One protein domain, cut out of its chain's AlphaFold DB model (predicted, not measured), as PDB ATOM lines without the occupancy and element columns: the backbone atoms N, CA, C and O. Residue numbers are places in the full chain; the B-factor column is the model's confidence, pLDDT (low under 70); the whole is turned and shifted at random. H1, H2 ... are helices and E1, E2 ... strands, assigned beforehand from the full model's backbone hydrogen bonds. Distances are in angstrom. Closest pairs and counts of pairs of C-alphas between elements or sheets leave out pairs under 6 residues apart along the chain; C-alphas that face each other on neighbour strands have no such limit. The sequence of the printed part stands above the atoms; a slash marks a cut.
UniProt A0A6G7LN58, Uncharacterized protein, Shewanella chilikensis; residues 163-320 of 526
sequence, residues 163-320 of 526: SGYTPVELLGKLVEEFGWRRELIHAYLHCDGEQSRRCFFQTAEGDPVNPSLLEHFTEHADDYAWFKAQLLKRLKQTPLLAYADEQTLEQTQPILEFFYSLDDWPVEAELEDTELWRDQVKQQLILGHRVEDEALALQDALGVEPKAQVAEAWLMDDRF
ATOM      1  N   SER A 163     141.188 315.194 249.092       69.62
ATOM      2  CA  SER A 163     140.555 314.567 250.261       69.62
ATOM      3  C   SER A 163     140.393 315.497 251.467       69.62
ATOM      4  O   SER A 163     139.518 315.267 252.304       69.62
ATOM      5  N   GLY A 164     141.184 316.570 251.538       72.25
ATOM      6  CA  GLY A 164     141.239 317.513 252.654       72.25
ATOM      7  C   GLY A 164     140.779 318.930 252.309       72.25
ATOM      8  O   GLY A 164     141.216 319.869 252.967       72.25
ATOM      9  N   TYR A 165     139.922 319.136 251.306       83.75
ATOM     10  CA  TYR A 165     139.550 320.485 250.851       83.75
ATOM     11  C   TYR A 165     138.756 321.322 251.867       83.75
ATOM     12  O   TYR A 165     138.894 322.542 251.903       83.75
ATOM     13  N   THR A 166     137.929 320.709 252.723       89.12
ATOM     14  CA  THR A 166     136.979 321.472 253.560       89.12
ATOM     15  C   THR A 166     137.652 322.539 254.446       89.12
ATOM     16  O   THR A 166     137.140 323.659 254.505       89.12
ATOM     17  N   PRO A 167     138.802 322.275 255.104       92.81
ATOM     18  CA  PRO A 167     139.557 323.300 255.824       92.81
ATOM     19  C   PRO A 167     140.042 324.491 254.985       92.81
ATOM     20  O   PRO A 167     139.997 325.614 255.487       92.81
ATOM     21  N   VAL A 168     140.488 324.294 253.737       93.25
ATOM     22  CA  VAL A 168     140.971 325.418 252.910       93.25
ATOM     23  C   VAL A 168     139.824 326.278 252.386       93.25
ATOM     24  O   VAL A 168     139.954 327.498 252.312       93.25
ATOM     25  N   GLU A 169     138.654 325.686 252.136       94.00
ATOM     26  CA  GLU A 169     137.449 326.419 251.723       94.00
ATOM     27  C   GLU A 169     136.902 327.352 252.812       94.00
ATOM     28  O   GLU A 169     136.122 328.266 252.531       94.00
ATOM     29  N   LEU A 170     137.321 327.175 254.069       96.94
ATOM     30  CA  LEU A 170     136.991 328.117 255.140       96.94
ATOM     31  C   LEU A 170     137.532 329.523 254.855       96.94
ATOM     32  O   LEU A 170     136.935 330.497 255.309       96.94
ATOM     33  N   LEU A 171     138.623 329.642 254.091       97.88
ATOM     34  CA  LEU A 171     139.182 330.928 253.672       97.88
ATOM     35  C   LEU A 171     138.188 331.686 252.781       97.88
ATOM     36  O   LEU A 171     137.914 332.861 253.028       97.88
ATOM     37  N   GLY A 172     137.573 330.996 251.818       97.31
ATOM     38  CA  GLY A 172     136.516 331.542 250.969       97.31
ATOM     39  C   GLY A 172     135.259 331.913 251.749       97.31
ATOM     40  O   GLY A 172     134.687 332.973 251.508       97.31
ATOM     41  N   LYS A 173     134.878 331.123 252.763       97.00
ATOM     42  CA  LYS A 173     133.750 331.461 253.657       97.00
ATOM     43  C   LYS A 173     134.002 332.729 254.476       97.00
ATOM     44  O   LYS A 173     133.070 333.489 254.726       97.00
ATOM     45  N   LEU A 174     135.250 332.993 254.877       98.00
ATOM     46  CA  LEU A 174     135.601 334.260 255.530       98.00
ATOM     47  C   LEU A 174     135.437 335.443 254.567       98.00
ATOM     48  O   LEU A 174     134.915 336.480 254.974       98.00
ATOM     49  N   VAL A 175     135.843 335.297 253.302       98.06
ATOM     50  CA  VAL A 175     135.633 336.333 252.272       98.06
ATOM     51  C   VAL A 175     134.147 336.515 251.970       98.06
ATOM     52  O   VAL A 175     133.698 337.651 251.875       98.06
ATOM     53  N   GLU A 176     133.367 335.440 251.900       96.88
ATOM     54  CA  GLU A 176     131.915 335.500 251.697       96.88
ATOM     55  C   GLU A 176     131.225 336.279 252.835       96.88
ATOM     56  O   GLU A 176     130.366 337.129 252.596       96.88
ATOM     57  N   GLU A 177     131.632 336.038 254.088       96.06
ATOM     58  CA  GLU A 177     131.046 336.688 255.266       96.06
ATOM     59  C   GLU A 177     131.463 338.160 255.409       96.06
ATOM     60  O   GLU A 177     130.662 339.007 255.820       96.06
ATOM     61  N   PHE A 178     132.719 338.485 255.097       96.88
ATOM     62  CA  PHE A 178     133.311 339.781 255.432       96.88
ATOM     63  C   PHE A 178     133.642 340.668 254.227       96.88
ATOM     64  O   PHE A 178     133.925 341.858 254.422       96.88
ATOM     65  N   GLY A 179     133.600 340.128 253.015       97.00
ATOM     66  CA  GLY A 179     134.178 340.735 251.821       97.00
ATOM     67  C   GLY A 179     135.699 340.868 251.913       97.00
ATOM     68  O   GLY A 179     136.315 340.695 252.970       97.00
ATOM     69  N   TRP A 180     136.319 341.251 250.800       97.94
ATOM     70  CA  TRP A 180     137.722 341.641 250.814       97.94
ATOM     71  C   TRP A 180     137.926 342.893 251.670       97.94
ATOM     72  O   TRP A 180     137.339 343.953 251.460       97.94
ATOM     73  N   ARG A 181     138.784 342.741 252.675       96.12
ATOM     74  CA  ARG A 181     139.238 343.792 253.585       96.12
ATOM     75  C   ARG A 181     140.687 343.528 253.955       96.12
ATOM     76  O   ARG A 181     141.170 342.403 253.809       96.12
ATOM     77  N   ARG A 182     141.383 344.538 254.468       98.12
ATOM     78  CA  ARG A 182     142.824 344.451 254.767       98.12
ATOM     79  C   ARG A 182     143.181 343.290 255.691       98.12
ATOM     80  O   ARG A 182     144.247 342.711 255.535       98.12
ATOM     81  N   GLU A 183     142.291 342.907 256.597       98.12
ATOM     82  CA  GLU A 183     142.453 341.753 257.480       98.12
ATOM     83  C   GLU A 183     142.512 340.422 256.708       98.12
ATOM     84  O   GLU A 183     143.362 339.581 257.000       98.12
ATOM     85  N   LEU A 184     141.671 340.241 255.683       98.38
ATOM     86  CA  LEU A 184     141.690 339.040 254.837       98.38
ATOM     87  C   LEU A 184     142.777 339.095 253.766       98.38
ATOM     88  O   LEU A 184     143.376 338.068 253.468       98.38
ATOM     89  N   ILE A 185     143.123 340.283 253.264       98.62
ATOM     90  CA  ILE A 185     144.313 340.465 252.419       98.62
ATOM     91  C   ILE A 185     145.578 340.108 253.220       98.62
ATOM     92  O   ILE A 185     146.485 339.459 252.706       98.62
ATOM     93  N   HIS A 186     145.639 340.472 254.504       98.44
ATOM     94  CA  HIS A 186     146.718 340.057 255.401       98.44
ATOM     95  C   HIS A 186     146.746 338.537 255.595       98.44
ATOM     96  O   HIS A 186     147.818 337.942 255.565       98.44
ATOM     97  N   ALA A 187     145.585 337.894 255.757       98.44
ATOM     98  CA  ALA A 187     145.508 336.437 255.828       98.44
ATOM     99  C   ALA A 187     146.001 335.772 254.531       98.44
ATOM    100  O   ALA A 187     146.833 334.873 254.595       98.44
ATOM    101  N   TYR A 188     145.583 336.279 253.370       98.44
ATOM    102  CA  TYR A 188     146.046 335.830 252.055       98.44
ATOM    103  C   TYR A 188     147.574 335.913 251.921       98.44
ATOM    104  O   TYR A 188     148.215 334.959 251.490       98.44
ATOM    105  N   LEU A 189     148.183 337.018 252.369       97.75
ATOM    106  CA  LEU A 189     149.641 337.208 252.372       97.75
ATOM    107  C   LEU A 189     150.396 336.236 253.293       97.75
ATOM    108  O   LEU A 189     151.606 336.059 253.156       97.75
ATOM    109  N   HIS A 190     149.704 335.648 254.264       96.81
ATOM    110  CA  HIS A 190     150.258 334.702 255.224       96.81
ATOM    111  C   HIS A 190     149.950 333.233 254.888       96.81
ATOM    112  O   HIS A 190     150.516 332.346 255.528       96.81
ATOM    113  N   CYS A 191     149.115 332.989 253.878       96.38
ATOM    114  CA  CYS A 191     148.879 331.679 253.286       96.38
ATOM    115  C   CYS A 191     150.035 331.344 252.340       96.38
ATOM    116  O   CYS A 191     150.194 331.996 251.308       96.38
ATOM    117  N   ASP A 192     150.854 330.349 252.683       93.00
ATOM    118  CA  ASP A 192     152.063 330.040 251.908       93.00
ATOM    119  C   ASP A 192     151.756 329.226 250.633       93.00
ATOM    120  O   ASP A 192     152.436 329.411 249.627       93.00
ATOM    121  N   GLY A 193     150.707 328.394 250.629       89.62
ATOM    122  CA  GLY A 193     150.320 327.586 249.465       89.62
ATOM    123  C   GLY A 193     149.580 328.386 248.385       89.62
ATOM    124  O   GLY A 193     148.587 329.051 248.683       89.62
ATOM    125  N   GLU A 194     150.030 328.295 247.126       89.50
ATOM    126  CA  GLU A 194     149.395 328.967 245.975       89.50
ATOM    127  C   GLU A 194     147.941 328.518 245.776       89.50
ATOM    128  O   GLU A 194     147.049 329.356 245.652       89.50
ATOM    129  N   GLN A 195     147.685 327.209 245.817       88.06
ATOM    130  CA  GLN A 195     146.333 326.672 245.651       88.06
ATOM    131  C   GLN A 195     145.420 327.048 246.826       88.06
ATOM    132  O   GLN A 195     144.307 327.525 246.621       88.06
ATOM    133  N   SER A 196     145.912 326.975 248.066       92.81
ATOM    134  CA  SER A 196     145.157 327.434 249.241       92.81
ATOM    135  C   SER A 196     144.823 328.932 249.181       92.81
ATOM    136  O   SER A 196     143.759 329.343 249.642       92.81
ATOM    137  N   ARG A 197     145.685 329.765 248.571       95.62
ATOM    138  CA  ARG A 197     145.385 331.186 248.309       95.62
ATOM    139  C   ARG A 197     144.218 331.360 247.334       95.62
ATOM    140  O   ARG A 197     143.413 332.267 247.539       95.62
ATOM    141  N   ARG A 198     144.084 330.499 246.318       95.31
ATOM    142  CA  ARG A 198     142.929 330.514 245.399       95.31
ATOM    143  C   ARG A 198     141.620 330.182 246.112       95.31
ATOM    144  O   ARG A 198     140.596 330.784 245.802       95.31
ATOM    145  N   CYS A 199     141.663 329.349 247.155       96.44
ATOM    146  CA  CYS A 199     140.480 329.009 247.954       96.44
ATOM    147  C   CYS A 199     139.840 330.196 248.706       96.44
ATOM    148  O   CYS A 199     138.778 330.041 249.304       96.44
ATOM    149  N   PHE A 200     140.440 331.393 248.683       98.12
ATOM    150  CA  PHE A 200     139.765 332.624 249.117       98.12
ATOM    151  C   PHE A 200     138.626 333.044 248.170       98.12
ATOM    152  O   PHE A 200     137.678 333.702 248.603       98.12
ATOM    153  N   PHE A 201     138.709 332.697 246.884       97.69
ATOM    154  CA  PHE A 201     137.741 333.126 245.873       97.69
ATOM    155  C   PHE A 201     137.226 332.007 244.963       97.69
ATOM    156  O   PHE A 201     136.263 332.234 244.234       97.69
ATOM    157  N   GLN A 202     137.776 330.797 245.060       95.06
ATOM    158  CA  GLN A 202     137.313 329.594 244.360       95.06
ATOM    159  C   GLN A 202     137.105 328.417 245.333       95.06
ATOM    160  O   GLN A 202     137.631 328.436 246.446       95.06
ATOM    161  N   THR A 203     136.349 327.392 244.937       90.19
ATOM    162  CA  THR A 203     136.362 326.079 245.611       90.19
ATOM    163  C   THR A 203     137.671 325.344 245.320       90.19
ATOM    164  O   THR A 203     138.466 325.784 244.484       90.19
ATOM    165  N   ALA A 204     137.915 324.210 245.985       85.75
ATOM    166  CA  ALA A 204     139.087 323.384 245.677       85.75
ATOM    167  C   ALA A 204     139.068 322.825 244.241       85.75
ATOM    168  O   ALA A 204     140.122 322.594 243.657       85.75
ATOM    169  N   GLU A 205     137.885 322.670 243.645       83.50
ATOM    170  CA  GLU A 205     137.701 322.266 242.247       83.50
ATOM    171  C   GLU A 205     137.864 323.419 241.242       83.50
ATOM    172  O   GLU A 205     137.795 323.182 240.034       83.50
ATOM    173  N   GLY A 206     138.072 324.651 241.719       86.06
ATOM    174  CA  GLY A 206     138.261 325.839 240.885       86.06
ATOM    175  C   GLY A 206     136.980 326.609 240.552       86.06
ATOM    176  O   GLY A 206     137.040 327.578 239.796       86.06
ATOM    177  N   ASP A 207     135.825 326.237 241.114       89.75
ATOM    178  CA  ASP A 207     134.577 326.964 240.866       89.75
ATOM    179  C   ASP A 207     134.597 328.323 241.595       89.75
ATOM    180  O   ASP A 207     134.862 328.364 242.797       89.75
ATOM    181  N   PRO A 208     134.302 329.457 240.933       92.81
ATOM    182  CA  PRO A 208     134.336 330.768 241.577       92.81
ATOM    183  C   PRO A 208     133.232 330.909 242.636       92.81
ATOM    184  O   PRO A 208     132.052 330.684 242.357       92.81
ATOM    185  N   VAL A 209     133.611 331.339 243.843       94.81
ATOM    186  CA  VAL A 209     132.702 331.574 244.983       94.81
ATOM    187  C   VAL A 209     132.680 333.027 245.453       94.81
ATOM    188  O   VAL A 209     131.655 333.484 245.950       94.81
ATOM    189  N   ASN A 210     133.770 333.775 245.262       96.25
ATOM    190  CA  ASN A 210     133.867 335.205 245.568       96.25
ATOM    191  C   ASN A 210     134.593 335.938 244.426       96.25
ATOM    192  O   ASN A 210     135.249 335.281 243.617       96.25
ATOM    193  N   PRO A 211     134.538 337.283 244.372       96.12
ATOM    194  CA  PRO A 211     135.437 338.047 243.515       96.12
ATOM    195  C   PRO A 211     136.897 337.739 243.843       96.12
ATOM    196  O   PRO A 211     137.246 337.570 245.021       96.12
ATOM    197  N   SER A 212     137.761 337.699 242.835       97.25
ATOM    198  CA  SER A 212     139.189 337.495 243.073       97.25
ATOM    199  C   SER A 212     139.824 338.699 243.771       97.25
ATOM    200  O   SER A 212     139.256 339.796 243.845       97.25
ATOM    201  N   LEU A 213     141.026 338.514 244.323       97.56
ATOM    202  CA  LEU A 213     141.728 339.624 244.962       97.56
ATOM    203  C   LEU A 213     142.157 340.677 243.924       97.56
ATOM    204  O   LEU A 213     142.168 341.873 244.224       97.56
ATOM    205  N   LEU A 214     142.461 340.253 242.692       96.88
ATOM    206  CA  LEU A 214     142.715 341.175 241.589       96.88
ATOM    207  C   LEU A 214     141.474 342.000 241.242       96.88
ATOM    208  O   LEU A 214     141.586 343.221 241.119       96.88
ATOM    209  N   GLU A 215     140.301 341.369 241.135       96.06
ATOM    210  CA  GLU A 215     139.036 342.073 240.902       96.06
ATOM    211  C   GLU A 215     138.778 343.124 241.990       96.06
ATOM    212  O   GLU A 215     138.513 344.283 241.664       96.06
ATOM    213  N   HIS A 216     138.980 342.781 243.271       97.06
ATOM    214  CA  HIS A 216     138.887 343.742 244.384       97.06
ATOM    215  C   HIS A 216     139.802 344.955 244.188       97.06
ATOM    216  O   HIS A 216     139.387 346.098 244.383       97.06
ATOM    217  N   PHE A 217     141.047 344.744 243.755       97.19
ATOM    218  CA  PHE A 217     141.990 345.840 243.519       97.19
ATOM    219  C   PHE A 217     141.571 346.786 242.394       97.19
ATOM    220  O   PHE A 217     141.967 347.954 242.424       97.19
ATOM    221  N   THR A 218     140.773 346.328 241.424       93.31
ATOM    222  CA  THR A 218     140.260 347.210 240.362       93.31
ATOM    223  C   THR A 218     139.297 348.266 240.904       93.31
ATOM    224  O   THR A 218     139.319 349.409 240.445       93.31
ATOM    225  N   GLU A 219     138.517 347.920 241.928       92.19
ATOM    226  CA  GLU A 219     137.587 348.831 242.604       92.19
ATOM    227  C   GLU A 219     138.258 349.584 243.767       92.19
ATOM    228  O   GLU A 219     137.882 350.713 244.093       92.19
ATOM    229  N   HIS A 220     139.305 348.993 244.353       94.31
ATOM    230  CA  HIS A 220     139.994 349.474 245.550       94.31
ATOM    231  C   HIS A 220     141.516 349.579 245.350       94.31
ATOM    232  O   HIS A 220     142.306 348.934 246.040       94.31
ATOM    233  N   ALA A 221     141.956 350.448 244.435       92.88
ATOM    234  CA  ALA A 221     143.377 350.597 244.085       92.88
ATOM    235  C   ALA A 221     144.307 350.936 245.277       92.88
ATOM    236  O   ALA A 221     145.474 350.536 245.287       92.88
ATOM    237  N   ASP A 222     143.805 351.627 246.310       96.25
ATOM    238  CA  ASP A 222     144.570 351.908 247.536       96.25
ATOM    239  C   ASP A 222     144.955 350.625 248.296       96.25
ATOM    240  O   ASP A 222     146.015 350.568 248.932       96.25
ATOM    241  N   ASP A 223     144.134 349.575 248.214       97.62
ATOM    242  CA  ASP A 223     144.430 348.286 248.838       97.62
ATOM    243  C   ASP A 223     145.498 347.505 248.069       97.62
ATOM    244  O   ASP A 223     146.256 346.769 248.695       97.62
ATOM    245  N   TYR A 224     145.658 347.728 246.761       97.19
ATOM    246  CA  TYR A 224     146.771 347.151 246.001       97.19
ATOM    247  C   TYR A 224     148.121 347.741 246.428       97.19
ATOM    248  O   TYR A 224     149.098 347.020 246.657       97.19
ATOM    249  N   ALA A 225     148.184 349.064 246.608       95.38
ATOM    250  CA  ALA A 225     149.379 349.719 247.137       95.38
ATOM    251  C   ALA A 225     149.708 349.218 248.554       95.38
ATOM    252  O   ALA A 225     150.871 348.961 248.881       95.38
ATOM    253  N   TRP A 226     148.677 349.033 249.383       97.94
ATOM    254  CA  TRP A 226     148.822 348.461 250.716       97.94
ATOM    255  C   TRP A 226     149.291 346.997 250.680       97.94
ATOM    256  O   TRP A 226     150.224 346.655 251.408       97.94
ATOM    257  N   PHE A 227     148.721 346.165 249.801       98.12
ATOM    258  CA  PHE A 227     149.113 344.770 249.567       98.12
ATOM    259  C   PHE A 227     150.602 344.666 249.245       98.12
ATOM    260  O   PHE A 227     151.322 343.942 249.930       98.12
ATOM    261  N   LYS A 228     151.100 345.464 248.291       96.94
ATOM    262  CA  LYS A 228     152.527 345.490 247.930       96.94
ATOM    263  C   LYS A 228     153.418 345.835 249.124       96.94
ATOM    264  O   LYS A 228     154.430 345.176 249.362       96.94
ATOM    265  N   ALA A 229     153.028 346.836 249.915       96.94
ATOM    266  CA  ALA A 229     153.774 347.224 251.109       96.94
ATOM    267  C   ALA A 229     153.787 346.120 252.184       96.94
ATOM    268  O   ALA A 229     154.824 345.892 252.817       96.94
ATOM    269  N   GLN A 230     152.665 345.422 252.392       97.56
ATOM    270  CA  GLN A 230     152.595 344.315 253.348       97.56
ATOM    271  C   GLN A 230     153.322 343.064 252.855       97.56
ATOM    272  O   GLN A 230     154.004 342.431 253.656       97.56
ATOM    273  N   LEU A 231     153.266 342.746 251.560       96.62
ATOM    274  CA  LEU A 231     154.016 341.635 250.974       96.62
ATOM    275  C   LEU A 231     155.524 341.819 251.187       96.62
ATOM    276  O   LEU A 231     156.194 340.918 251.686       96.62
ATOM    277  N   LEU A 232     156.052 343.024 250.931       95.25
ATOM    278  CA  LEU A 232     157.452 343.349 251.231       95.25
ATOM    279  C   LEU A 232     157.791 343.153 252.709       95.25
ATOM    280  O   LEU A 232     158.862 342.647 253.041       95.25
ATOM    281  N   LYS A 233     156.900 343.576 253.611       94.50
ATOM    282  CA  LYS A 233     157.101 343.404 255.051       94.50
ATOM    283  C   LYS A 233     157.117 341.920 255.427       94.50
ATOM    284  O   LYS A 233     158.022 341.503 256.147       94.50
ATOM    285  N   ARG A 234     156.175 341.132 254.904       94.12
ATOM    286  CA  ARG A 234     156.060 339.690 255.144       94.12
ATOM    287  C   ARG A 234     157.302 338.943 254.674       94.12
ATOM    288  O   ARG A 234     157.896 338.223 255.472       94.12
ATOM    289  N   LEU A 235     157.746 339.171 253.439       92.38
ATOM    290  CA  LEU A 235     158.910 338.488 252.859       92.38
ATOM    291  C   LEU A 235     160.233 338.832 253.568       92.38
ATOM    292  O   LEU A 235     161.170 338.039 253.536       92.38
ATOM    293  N   LYS A 236     160.317 339.985 254.252       91.19
ATOM    294  CA  LYS A 236     161.465 340.335 255.113       91.19
ATOM    295  C   LYS A 236     161.464 339.600 256.451       91.19
ATOM    296  O   LYS A 236     162.525 339.437 257.048       91.19
ATOM    297  N   GLN A 237     160.287 339.248 256.961       90.25
ATOM    298  CA  GLN A 237     160.113 338.734 258.321       90.25
ATOM    299  C   GLN A 237     160.056 337.214 258.360       90.25
ATOM    300  O   GLN A 237     160.677 336.600 259.224       90.25
ATOM    301  N   THR A 238     159.332 336.623 257.418       88.00
ATOM    302  CA  THR A 238     159.003 335.205 257.441       88.00
ATOM    303  C   THR A 238     159.285 334.626 256.058       88.00
ATOM    304  O   THR A 238     158.754 335.142 255.072       88.00
ATOM    305  N   PRO A 239     160.114 333.575 255.960       88.94
ATOM    306  CA  PRO A 239     160.305 332.842 254.716       88.94
ATOM    307  C   PRO A 239     158.997 332.215 254.222       88.94
ATOM    308  O   PRO A 239     158.112 331.896 255.022       88.94
ATOM    309  N   LEU A 240     158.877 332.037 252.910       90.69
ATOM    310  CA  LEU A 240     157.805 331.235 252.327       90.69
ATOM    311  C   LEU A 240     158.083 329.754 252.611       90.69
ATOM    312  O   LEU A 240     159.217 329.301 252.449       90.69
ATOM    313  N   LEU A 241     157.084 329.008 253.073       90.25
ATOM    314  CA  LEU A 241     157.216 327.566 253.256       90.25
ATOM    315  C   LEU A 241     157.127 326.877 251.888       90.25
ATOM    316  O   LEU A 241     156.181 327.121 251.148       90.25
ATOM    317  N   ALA A 242     158.118 326.058 251.545       83.12
ATOM    318  CA  ALA A 242     158.205 325.350 250.270       83.12
ATOM    319  C   ALA A 242     157.920 323.852 250.436       83.12
ATOM    320  O   ALA A 242     158.153 323.280 251.505       83.12
ATOM    321  N   TYR A 243     157.451 323.218 249.359       73.69
ATOM    322  CA  TYR A 243     157.377 321.761 249.238       73.69
ATOM    323  C   TYR A 243     158.788 321.161 249.283       73.69
ATOM    324  O   TYR A 243     159.737 321.778 248.796       73.69
ATOM    325  N   ALA A 244     158.948 319.977 249.879       58.78
ATOM    326  CA  ALA A 244     160.256 319.331 249.973       58.78
ATOM    327  C   ALA A 244     160.621 318.541 248.696       58.78
ATOM    328  O   ALA A 244     161.795 318.239 248.479       58.78
ATOM    329  N   ASP A 245     159.629 318.235 247.856       54.25
ATOM    330  CA  ASP A 245     159.666 317.108 246.920       54.25
ATOM    331  C   ASP A 245     159.521 317.541 245.447       54.25
ATOM    332  O   ASP A 245     160.140 316.945 244.568       54.25
ATOM    333  N   GLU A 246     158.718 318.577 245.168       50.88
ATOM    334  CA  GLU A 246     158.233 318.879 243.807       50.88
ATOM    335  C   GLU A 246     158.926 320.075 243.133       50.88
ATOM    336  O   GLU A 246     159.067 320.106 241.911       50.88
ATOM    337  N   GLN A 247     159.398 321.055 243.907       55.69
ATOM    338  CA  GLN A 247     160.147 322.205 243.395       55.69
ATOM    339  C   GLN A 247     161.433 322.363 244.191       55.69
ATOM    340  O   GLN A 247     161.421 322.411 245.421       55.69
ATOM    341  N   THR A 248     162.564 322.474 243.493       58.59
ATOM    342  CA  THR A 248     163.800 322.864 244.175       58.59
ATOM    343  C   THR A 248     163.608 324.256 244.777       58.59
ATOM    344  O   THR A 248     163.003 325.125 244.152       58.59
ATOM    345  N   LEU A 249     164.157 324.502 245.971       65.25
ATOM    346  CA  LEU A 249     164.158 325.834 246.601       65.25
ATOM    347  C   LEU A 249     164.677 326.940 245.660       65.25
ATOM    348  O   LEU A 249     164.322 328.103 245.812       65.25
ATOM    349  N   GLU A 250     165.524 326.568 244.696       61.56
ATOM    350  CA  GLU A 250     166.099 327.439 243.665       61.56
ATOM    351  C   GLU A 250     165.091 327.833 242.566       61.56
ATOM    352  O   GLU A 250     165.271 328.851 241.902       61.56
ATOM    353  N   GLN A 251     164.036 327.040 242.370       65.81
ATOM    354  CA  GLN A 251     162.950 327.288 241.415       65.81
ATOM    355  C   GLN A 251     161.760 328.020 242.040       65.81
ATOM    356  O   GLN A 251     160.942 328.577 241.307       65.81
ATOM    357  N   THR A 252     161.655 328.038 243.372       74.69
ATOM    358  CA  THR A 252     160.636 328.810 244.088       74.69
ATOM    359  C   THR A 252     160.813 330.295 243.771       74.69
ATOM    360  O   THR A 252     161.916 330.839 243.868       74.69
ATOM    361  N   GLN A 253     159.725 330.978 243.407       84.81
ATOM    362  CA  GLN A 253     159.733 332.412 243.098       84.81
ATOM    363  C   GLN A 253     158.810 333.141 244.080       84.81
ATOM    364  O   GLN A 253     157.692 333.504 243.707       84.81
ATOM    365  N   PRO A 254     159.256 333.410 245.327       88.69
ATOM    366  CA  PRO A 254     158.354 333.775 246.416       88.69
ATOM    367  C   PRO A 254     157.511 335.022 246.174       88.69
ATOM    368  O   PRO A 254     156.453 335.154 246.765       88.69
ATOM    369  N   ILE A 255     157.975 335.960 245.343       92.62
ATOM    370  CA  ILE A 255     157.188 337.144 244.972       92.62
ATOM    371  C   ILE A 255     156.128 336.776 243.930       92.62
ATOM    372  O   ILE A 255     154.956 337.103 244.111       92.62
ATOM    373  N   LEU A 256     156.532 336.102 242.849       92.75
ATOM    374  CA  LEU A 256     155.649 335.765 241.730       92.75
ATOM    375  C   LEU A 256     154.530 334.807 242.141       92.75
ATOM    376  O   LEU A 256     153.417 334.943 241.646       92.75
ATOM    377  N   GLU A 257     154.773 333.921 243.103       91.12
ATOM    378  CA  GLU A 257     153.755 332.998 243.613       91.12
ATOM    379  C   GLU A 257     152.524 333.686 244.207       91.12
ATOM    380  O   GLU A 257     151.424 333.141 244.122       91.12
ATOM    381  N   PHE A 258     152.663 334.888 244.778       95.50
ATOM    382  CA  PHE A 258     151.492 335.652 245.217       95.50
ATOM    383  C   PHE A 258     150.718 336.213 244.030       95.50
ATOM    384  O   PHE A 258     149.493 336.226 244.068       95.50
ATOM    385  N   PHE A 259     151.415 336.654 242.982       96.19
ATOM    386  CA  PHE A 259     150.784 337.179 241.775       96.19
ATOM    387  C   PHE A 259     150.050 336.097 240.986       96.19
ATOM    388  O   PHE A 259     148.944 336.341 240.506       96.19
ATOM    389  N   TYR A 260     150.615 334.894 240.900       94.56
ATOM    390  CA  TYR A 260     149.978 333.757 240.238       94.56
ATOM    391  C   TYR A 260     148.604 333.437 240.836       94.56
ATOM    392  O   TYR A 260     147.661 333.195 240.089       94.56
ATOM    393  N   SER A 261     148.439 333.548 242.154       95.50
ATOM    394  CA  SER A 261     147.169 333.276 242.835       95.50
ATOM    395  C   SER A 261     146.238 334.488 242.991       95.50
ATOM    396  O   SER A 261     145.284 334.396 243.762       95.50
ATOM    397  N   LEU A 262     146.518 335.653 242.387       96.62
ATOM    398  CA  LEU A 262     145.663 336.845 242.565       96.62
ATOM    399  C   LEU A 262     144.308 336.728 241.864       96.62
ATOM    400  O   LEU A 262     143.365 337.402 242.280       96.62
ATOM    401  N   ASP A 263     144.245 335.920 240.808       95.06
ATOM    402  CA  ASP A 263     143.081 335.793 239.940       95.06
ATOM    403  C   ASP A 263     142.991 334.413 239.279       95.06
ATOM    404  O   ASP A 263     143.951 333.623 239.278       95.06
ATOM    405  N   ASP A 264     141.836 334.155 238.672       91.38
ATOM    406  CA  ASP A 264     141.671 333.132 237.648       91.38
ATOM    407  C   ASP A 264     142.127 333.687 236.295       91.38
ATOM    408  O   ASP A 264     141.359 334.261 235.521       91.38
ATOM    409  N   TRP A 265     143.437 333.626 236.058       93.31
ATOM    410  CA  TRP A 265     144.043 334.308 234.922       93.31
ATOM    411  C   TRP A 265     143.472 333.811 233.583       93.31
ATOM    412  O   TRP A 265     143.502 332.608 233.323       93.31
ATOM    413  N   PRO A 266     143.043 334.716 232.679       91.19
ATOM    414  CA  PRO A 266     142.464 334.352 231.388       91.19
ATOM    415  C   PRO A 266     143.563 333.993 230.374       91.19
ATOM    416  O   PRO A 266     143.801 334.710 229.397       91.19
ATOM    417  N   VAL A 267     144.281 332.906 230.642       93.12
ATOM    418  CA  VAL A 267     145.368 332.371 229.814       93.12
ATOM    419  C   VAL A 267     144.919 331.095 229.100       93.12
ATOM    420  O   VAL A 267     143.983 330.430 229.529       93.12
ATOM    421  N   GLU A 268     145.550 330.775 227.968       89.12
ATOM    422  CA  GLU A 268     145.188 329.589 227.176       89.12
ATOM    423  C   GLU A 268     145.762 328.300 227.769       89.12
ATOM    424  O   GLU A 268     145.208 327.225 227.561       89.12
ATOM    425  N   ALA A 269     146.899 328.404 228.460       87.94
ATOM    426  CA  ALA A 269     147.526 327.269 229.115       87.94
ATOM    427  C   ALA A 269     146.694 326.792 230.309       87.94
ATOM    428  O   ALA A 269     146.106 327.596 231.030       87.94
ATOM    429  N   GLU A 270     146.690 325.484 230.543       84.69
ATOM    430  CA  GLU A 270     146.091 324.889 231.736       84.69
ATOM    431  C   GLU A 270     147.054 325.020 232.925       84.69
ATOM    432  O   GLU A 270     148.270 325.016 232.744       84.69
ATOM    433  N   LEU A 271     146.526 325.109 234.152       78.12
ATOM    434  CA  LEU A 271     147.330 325.196 235.386       78.12
ATOM    435  C   LEU A 271     148.316 324.021 235.546       78.12
ATOM    436  O   LEU A 271     149.390 324.184 236.129       78.12
ATOM    437  N   GLU A 272     147.956 322.855 235.003       77.50
ATOM    438  CA  GLU A 272     148.785 321.644 234.978       77.50
ATOM    439  C   GLU A 272     150.057 321.823 234.127       77.50
ATOM    440  O   GLU A 272     151.110 321.291 234.477       77.50
ATOM    441  N   ASP A 273     150.012 322.638 233.064       83.69
ATOM    442  CA  ASP A 273     151.198 323.059 232.303       83.69
ATOM    443  C   ASP A 273     151.846 324.270 232.991       83.69
ATOM    444  O   ASP A 273     151.854 325.399 232.490       83.69
ATOM    445  N   THR A 274     152.345 324.035 234.207       82.44
ATOM    446  CA  THR A 274     152.770 325.085 235.144       82.44
ATOM    447  C   THR A 274     153.795 326.051 234.545       82.44
ATOM    448  O   THR A 274     153.730 327.248 234.823       82.44
ATOM    449  N   GLU A 275     154.739 325.582 233.723       86.06
ATOM    450  CA  GLU A 275     155.736 326.459 233.093       86.06
ATOM    451  C   GLU A 275     155.088 327.411 232.082       86.06
ATOM    452  O   GLU A 275     155.245 328.632 232.190       86.06
ATOM    453  N   LEU A 276     154.316 326.867 231.135       90.38
ATOM    454  CA  LEU A 276     153.654 327.662 230.104       90.38
ATOM    455  C   LEU A 276     152.612 328.602 230.712       90.38
ATOM    456  O   LEU A 276     152.539 329.774 230.330       90.38
ATOM    457  N   TRP A 277     151.834 328.110 231.675       92.19
ATOM    458  CA  TRP A 277     150.843 328.897 232.397       92.19
ATOM    459  C   TRP A 277     151.497 330.076 233.115       92.19
ATOM    460  O   TRP A 277     151.106 331.223 232.887       92.19
ATOM    461  N   ARG A 278     152.567 329.844 233.892       92.69
ATOM    462  CA  ARG A 278     153.288 330.916 234.605       92.69
ATOM    463  C   ARG A 278     153.854 331.954 233.638       92.69
ATOM    464  O   ARG A 278     153.774 333.153 233.914       92.69
ATOM    465  N   ASP A 279     154.391 331.527 232.500       93.75
ATOM    466  CA  ASP A 279     154.922 332.439 231.487       93.75
ATOM    467  C   ASP A 279     153.839 333.296 230.826       93.75
ATOM    468  O   ASP A 279     154.063 334.490 230.604       93.75
ATOM    469  N   GLN A 280     152.651 332.743 230.569       96.06
ATOM    470  CA  GLN A 280     151.516 333.526 230.075       96.06
ATOM    471  C   GLN A 280     150.990 334.497 231.139       96.06
ATOM    472  O   GLN A 280     150.715 335.656 230.820       96.06
ATOM    473  N   VAL A 281     150.919 334.079 232.408       95.88
ATOM    474  CA  VAL A 281     150.479 334.942 233.516       95.88
ATOM    475  C   VAL A 281     151.416 336.131 233.723       95.88
ATOM    476  O   VAL A 281     150.948 337.252 233.901       95.88
ATOM    477  N   LYS A 282     152.736 335.951 233.585       96.00
ATOM    478  CA  LYS A 282     153.715 337.059 233.615       96.00
ATOM    479  C   LYS A 282     153.422 338.167 232.593       96.00
ATOM    480  O   LYS A 282     153.852 339.308 232.782       96.00
ATOM    481  N   GLN A 283     152.736 337.852 231.491       96.25
ATOM    482  CA  GLN A 283     152.351 338.821 230.459       96.25
ATOM    483  C   GLN A 283     151.039 339.555 230.772       96.25
ATOM    484  O   GLN A 283     150.773 340.583 230.148       96.25
ATOM    485  N   GLN A 284     150.239 339.053 231.716       97.12
ATOM    486  CA  GLN A 284     148.955 339.643 232.085       97.12
ATOM    487  C   GLN A 284     149.130 340.969 232.824       97.12
ATOM    488  O   GLN A 284     150.215 341.291 233.318       97.12
ATOM    489  N   LEU A 285     148.056 341.759 232.869       95.44
ATOM    490  CA  LEU A 285     148.068 343.106 233.430       95.44
ATOM    491  C   LEU A 285     147.372 343.170 234.791       95.44
ATOM    492  O   LEU A 285     146.243 342.718 234.943       95.44
ATOM    493  N   ILE A 286     148.006 343.854 235.739       93.69
ATOM    494  CA  ILE A 286     147.437 344.288 237.012       93.69
ATOM    495  C   ILE A 286     147.401 345.809 236.998       93.69
ATOM    496  O   ILE A 286     148.444 346.460 236.948       93.69
ATOM    497  N   LEU A 287     146.198 346.387 237.002       91.75
ATOM    498  CA  LEU A 287     145.990 347.843 236.994       91.75
ATOM    499  C   LEU A 287     146.816 348.583 235.912       91.75
ATOM    500  O   LEU A 287     147.265 349.707 236.113       91.75
ATOM    501  N   GLY A 288     147.012 347.944 234.752       92.19
ATOM    502  CA  GLY A 288     147.756 348.494 233.613       92.19
ATOM    503  C   GLY A 288     149.259 348.183 233.573       92.19
ATOM    504  O   GLY A 288     149.914 348.575 232.607       92.19
ATOM    505  N   HIS A 289     149.804 347.461 234.555       94.50
ATOM    506  CA  HIS A 289     151.206 347.027 234.602       94.50
ATOM    507  C   HIS A 289     151.324 345.517 234.413       94.50
ATOM    508  O   HIS A 289     150.461 344.781 234.878       94.50
ATOM    509  N   ARG A 290     152.377 345.031 233.743       96.88
ATOM    510  CA  ARG A 290     152.574 343.581 233.597       96.88
ATOM    511  C   ARG A 290     152.901 342.953 234.950       96.88
ATOM    512  O   ARG A 290     153.641 343.545 235.736       96.88
ATOM    513  N   VAL A 291     152.404 341.740 235.189       97.00
ATOM    514  CA  VAL A 291     152.703 340.952 236.398       97.00
ATOM    515  C   VAL A 291     154.211 340.846 236.634       97.00
ATOM    516  O   VAL A 291     154.683 341.063 237.748       97.00
ATOM    517  N   GLU A 292     154.978 340.561 235.580       96.25
ATOM    518  CA  GLU A 292     156.439 340.470 235.650       96.25
ATOM    519  C   GLU A 292     157.095 341.785 236.096       96.25
ATOM    520  O   GLU A 292     157.970 341.771 236.961       96.25
ATOM    521  N   ASP A 293     156.641 342.921 235.563       96.75
ATOM    522  CA  ASP A 293     157.203 344.235 235.889       96.75
ATOM    523  C   ASP A 293     156.925 344.607 237.357       96.75
ATOM    524  O   ASP A 293     157.793 345.143 238.050       96.75
ATOM    525  N   GLU A 294     155.729 344.284 237.859       96.31
ATOM    526  CA  GLU A 294     155.349 344.485 239.263       96.31
ATOM    527  C   GLU A 294     156.166 343.601 240.215       96.31
ATOM    528  O   GLU A 294     156.648 344.072 241.251       96.31
ATOM    529  N   ALA A 295     156.375 342.334 239.852       95.06
ATOM    530  CA  ALA A 295     157.201 341.421 240.630       95.06
ATOM    531  C   ALA A 295     158.673 341.865 240.672       95.06
ATOM    532  O   ALA A 295     159.283 341.853 241.743       95.06
ATOM    533  N   LEU A 296     159.233 342.317 239.543       94.75
ATOM    534  CA  LEU A 296     160.592 342.862 239.471       94.75
ATOM    535  C   LEU A 296     160.739 344.135 240.315       94.75
ATOM    536  O   LEU A 296     161.680 344.248 241.099       94.75
ATOM    537  N   ALA A 297     159.776 345.058 240.237       95.31
ATOM    538  CA  ALA A 297     159.789 346.272 241.050       95.31
ATOM    539  C   ALA A 297     159.741 345.965 242.559       95.31
ATOM    540  O   ALA A 297     160.404 346.631 243.360       95.31
ATOM    541  N   LEU A 298     158.980 344.942 242.963       94.88
ATOM    542  CA  LEU A 298     158.965 344.459 244.344       94.88
ATOM    543  C   LEU A 298     160.285 343.803 244.747       94.88
ATOM    544  O   LEU A 298     160.755 344.046 245.857       94.88
ATOM    545  N   GLN A 299     160.899 343.011 243.868       93.25
ATOM    546  CA  GLN A 299     162.202 342.395 244.115       93.25
ATOM    547  C   GLN A 299     163.287 343.460 244.343       93.25
ATOM    548  O   GLN A 299     164.053 343.371 245.308       93.25
ATOM    549  N   ASP A 300     163.294 344.513 243.526       93.75
ATOM    550  CA  ASP A 300     164.196 345.656 243.682       93.75
ATOM    551  C   ASP A 300     163.946 346.400 245.004       93.75
ATOM    552  O   ASP A 300     164.886 346.747 245.726       93.75
ATOM    553  N   ALA A 301     162.678 346.610 245.374       94.00
ATOM    554  CA  ALA A 301     162.300 347.269 246.626       94.00
ATOM    555  C   ALA A 301     162.588 346.419 247.879       94.00
ATOM    556  O   ALA A 301     162.818 346.959 248.972       94.00
ATOM    557  N   LEU A 302     162.564 345.090 247.749       91.69
ATOM    558  CA  LEU A 302     162.920 344.160 248.814       91.69
ATOM    559  C   LEU A 302     164.414 344.280 249.147       91.69
ATOM    560  O   LEU A 302     164.766 344.285 250.330       91.69
ATOM    561  N   GLY A 303     165.262 344.446 248.122       86.94
ATOM    562  CA  GLY A 303     166.707 344.683 248.241       86.94
ATOM    563  C   GLY A 303     167.509 343.488 248.772       86.94
ATOM    564  O   GLY A 303     168.710 343.606 249.010       86.94
ATOM    565  N   VAL A 304     166.845 342.353 248.982       84.62
ATOM    566  CA  VAL A 304     167.403 341.063 249.390       84.62
ATOM    567  C   VAL A 304     166.659 339.963 248.641       84.62
ATOM    568  O   VAL A 304     165.506 340.153 248.251       84.62
ATOM    569  N   GLU A 305     167.292 338.812 248.445       81.00
ATOM    570  CA  GLU A 305     166.583 337.658 247.893       81.00
ATOM    571  C   GLU A 305     165.543 337.156 248.910       81.00
ATOM    572  O   GLU A 305     165.892 336.924 250.079       81.00
ATOM    573  N   PRO A 306     164.263 337.033 248.513       78.44
ATOM    574  CA  PRO A 306     163.238 336.470 249.374       78.44
ATOM    575  C   PRO A 306     163.570 335.004 249.639       78.44
ATOM    576  O   PRO A 306     163.962 334.264 248.741       78.44
ATOM    577  N   LYS A 307     163.415 334.580 250.892       82.44
ATOM    578  CA  LYS A 307     163.767 333.220 251.297       82.44
ATOM    579  C   LYS A 307     162.554 332.309 251.197       82.44
ATOM    580  O   LYS A 307     161.509 332.615 251.771       82.44
ATOM    581  N   ALA A 308     162.737 331.176 250.538       87.44
ATOM    582  CA  ALA A 308     161.927 329.990 250.747       87.44
ATOM    583  C   ALA A 308     162.626 329.079 251.770       87.44
ATOM    584  O   ALA A 308     163.853 329.115 251.903       87.44
ATOM    585  N   GLN A 309     161.862 328.288 252.516       88.75
ATOM    586  CA  GLN A 309     162.404 327.296 253.441       88.75
ATOM    587  C   GLN A 309     161.601 326.001 253.380       88.75
ATOM    588  O   GLN A 309     160.378 326.025 253.275       88.75
ATOM    589  N   VAL A 310     162.297 324.879 253.516       88.12
ATOM    590  CA  VAL A 310     161.676 323.578 253.771       88.12
ATOM    591  C   VAL A 310     161.422 323.449 255.276       88.12
ATOM    592  O   VAL A 310     162.187 323.973 256.091       88.12
ATOM    593  N   ALA A 311     160.325 322.795 255.648       88.50
ATOM    594  CA  ALA A 311     159.981 322.559 257.045       88.50
ATOM    595  C   ALA A 311     160.999 321.655 257.757       88.50
ATOM    596  O   ALA A 311     161.567 320.744 257.160       88.50
ATOM    597  N   GLU A 312     161.197 321.888 259.057       85.38
ATOM    598  CA  GLU A 312     162.214 321.206 259.871       85.38
ATOM    599  C   GLU A 312     162.093 319.679 259.822       85.38
ATOM    600  O   GLU A 312     163.107 318.990 259.715       85.38
ATOM    601  N   ALA A 313     160.864 319.153 259.829       83.75
ATOM    602  CA  ALA A 313     160.595 317.719 259.749       83.75
ATOM    603  C   ALA A 313     161.221 317.055 258.511       83.75
ATOM    604  O   ALA A 313     161.717 315.935 258.597       83.75
ATOM    605  N   TRP A 314     161.236 317.755 257.379       82.81
ATOM    606  CA  TRP A 314     161.748 317.256 256.101       82.81
ATOM    607  C   TRP A 314     163.269 317.385 255.966       82.81
ATOM    608  O   TRP A 314     163.853 316.864 255.021       82.81
ATOM    609  N   LEU A 315     163.925 318.053 256.919       81.44
ATOM    610  CA  LEU A 315     165.385 318.114 257.015       81.44
ATOM    611  C   LEU A 315     165.965 316.943 257.826       81.44
ATOM    612  O   LEU A 315     167.185 316.800 257.911       81.44
ATOM    613  N   MET A 316     165.111 316.134 258.458       73.56
ATOM    614  CA  MET A 316     165.506 314.991 259.279       73.56
ATOM    615  C   MET A 316     165.577 313.710 258.440       73.56
ATOM    616  O   MET A 316     164.708 313.469 257.607       73.56
ATOM    617  N   ASP A 317     166.546 312.835 258.735       70.56
ATOM    618  CA  ASP A 317     166.640 311.502 258.106       70.56
ATOM    619  C   ASP A 317     165.382 310.651 258.360       70.56
ATOM    620  O   ASP A 317     164.931 309.898 257.497       70.56
ATOM    621  N   ASP A 318     164.812 310.780 259.560       78.69
ATOM    622  CA  ASP A 318     163.512 310.234 259.932       78.69
ATOM    623  C   ASP A 318     162.690 311.334 260.607       78.69
ATOM    624  O   ASP A 318     162.901 311.683 261.774       78.69
ATOM    625  N   ARG A 319     161.723 311.869 259.858       81.31
ATOM    626  CA  ARG A 319     160.831 312.949 260.295       81.31
ATOM    627  C   ARG A 319     159.964 312.600 261.510       81.31
ATOM    628  O   ARG A 319     159.341 313.496 262.084       81.31
ATOM    629  N   PHE A 320     159.886 311.322 261.889       85.88
ATOM    630  CA  PHE A 320     159.119 310.824 263.031       85.88
ATOM    631  C   PHE A 320     159.994 310.344 264.191       85.88
ATOM    632  O   PHE A 320     159.448 309.932 265.216       85.88
TER     633      PHE A 320
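Overview. This is residues 163 to 320 of the 526 residues of an uncharacterized protein of Shewanella chilikensis (UniProt A0A6G7LN58). A body of helices has the short H3 and H6 in its middle and the long H5 along one side, with H2 and the last residues of H8 packed on H5; H1, H4 and H7 lie farther out around it. At one end of the longest axis, the short strands E1 and E2 run side by side, and H9 with the last printed residues reaches beyond them. The printed part has 158 residues, with nine named helices and two named strands in the order H1 H2 H3 H4 H5 E1 H6 H7 H8 E2 H9. The sheet, E1 next to E2, is parallel, and the class is mostly helix. The whole is compact, with a radius of gyration of the C-alphas of 15.7 A and spans of 50 by 38 by 33 A.

Arrangement. E1, residues 240 to 242, and E2, residues 308 to 310, are parallel neighbours at 45 degrees; N 242 and O 309 are 2.8 A apart, within hydrogen-bond range. With H6, residues 256 to 260, H7, residues 274 to 281, and H8, residues 291 to 302, they form a strand-helix-strand unit, two parallel neighbour strands with helices between them along the chain. H8 touches H6, with residues 291 to 295 alone; their closest C-alphas, Leu 256 and Ala 295, are 6.0 A apart. With residues 298 to 302 alone H8 touches H5, residues 221 to 237, at a steep tilt of 50 degrees, the same way; the closest C-alphas, Leu 232 and Leu 302, are 6.0 A apart. H5 also touches H2, residues 182 to 190, at a steep tilt of 38 degrees, the same way; the closest C-alphas, Leu 189 and Leu 231, are 6.4 A apart. H6 and H3, residues 194 to 198, only just touch, with 3 pairs of C-alphas within 8 A, Glu 194 and Glu 257 closest at 6.4 A. H1, residues 165 to 178, is close to H2 but not clearly touching, with the C-alphas of Val 175 and Leu 184 closest at 7.1 A. H4, residues 213 to 219, is likewise close to H5, Phe 217 and Tyr 224 having the closest C-alphas at 5.5 A. H7 and H8 are close but not clearly touching and about perpendicular at 87 degrees, with the C-alphas of Val 281 and Val 291 closest at 7.0 A. H9, residues 312 to 315, touches no helix. Every O i to N i+4 pair is within hydrogen-bond range in H2, H3, H5, H6, H7 and H8, against 7 of 10 in H1 and 2 of 3 in H4; H9 is too short for such a pair.

Along the chain. H5 is 25.0 A from first to last C-alpha, H1 20.8 A, H8 16.4 A and H2 12.3 A. H1 begins at C-alpha 165 (139.550, 320.485, 250.851), H5 ends at C-alpha 237 (160.113, 338.734, 258.321), and H9 ends at C-alpha 315 (165.385, 318.114, 257.015).

Size, cuts and confidence. The two C-alphas farthest apart, those of Glu 219 and Asp 317, are 49.8 A apart. The printed part has no cut; the links H3 to H4, E1 to H6 and H6 to H7 are long. The mean pLDDT of the printed part is 90.1, with residue 163 and residues 244 to 251 under 70.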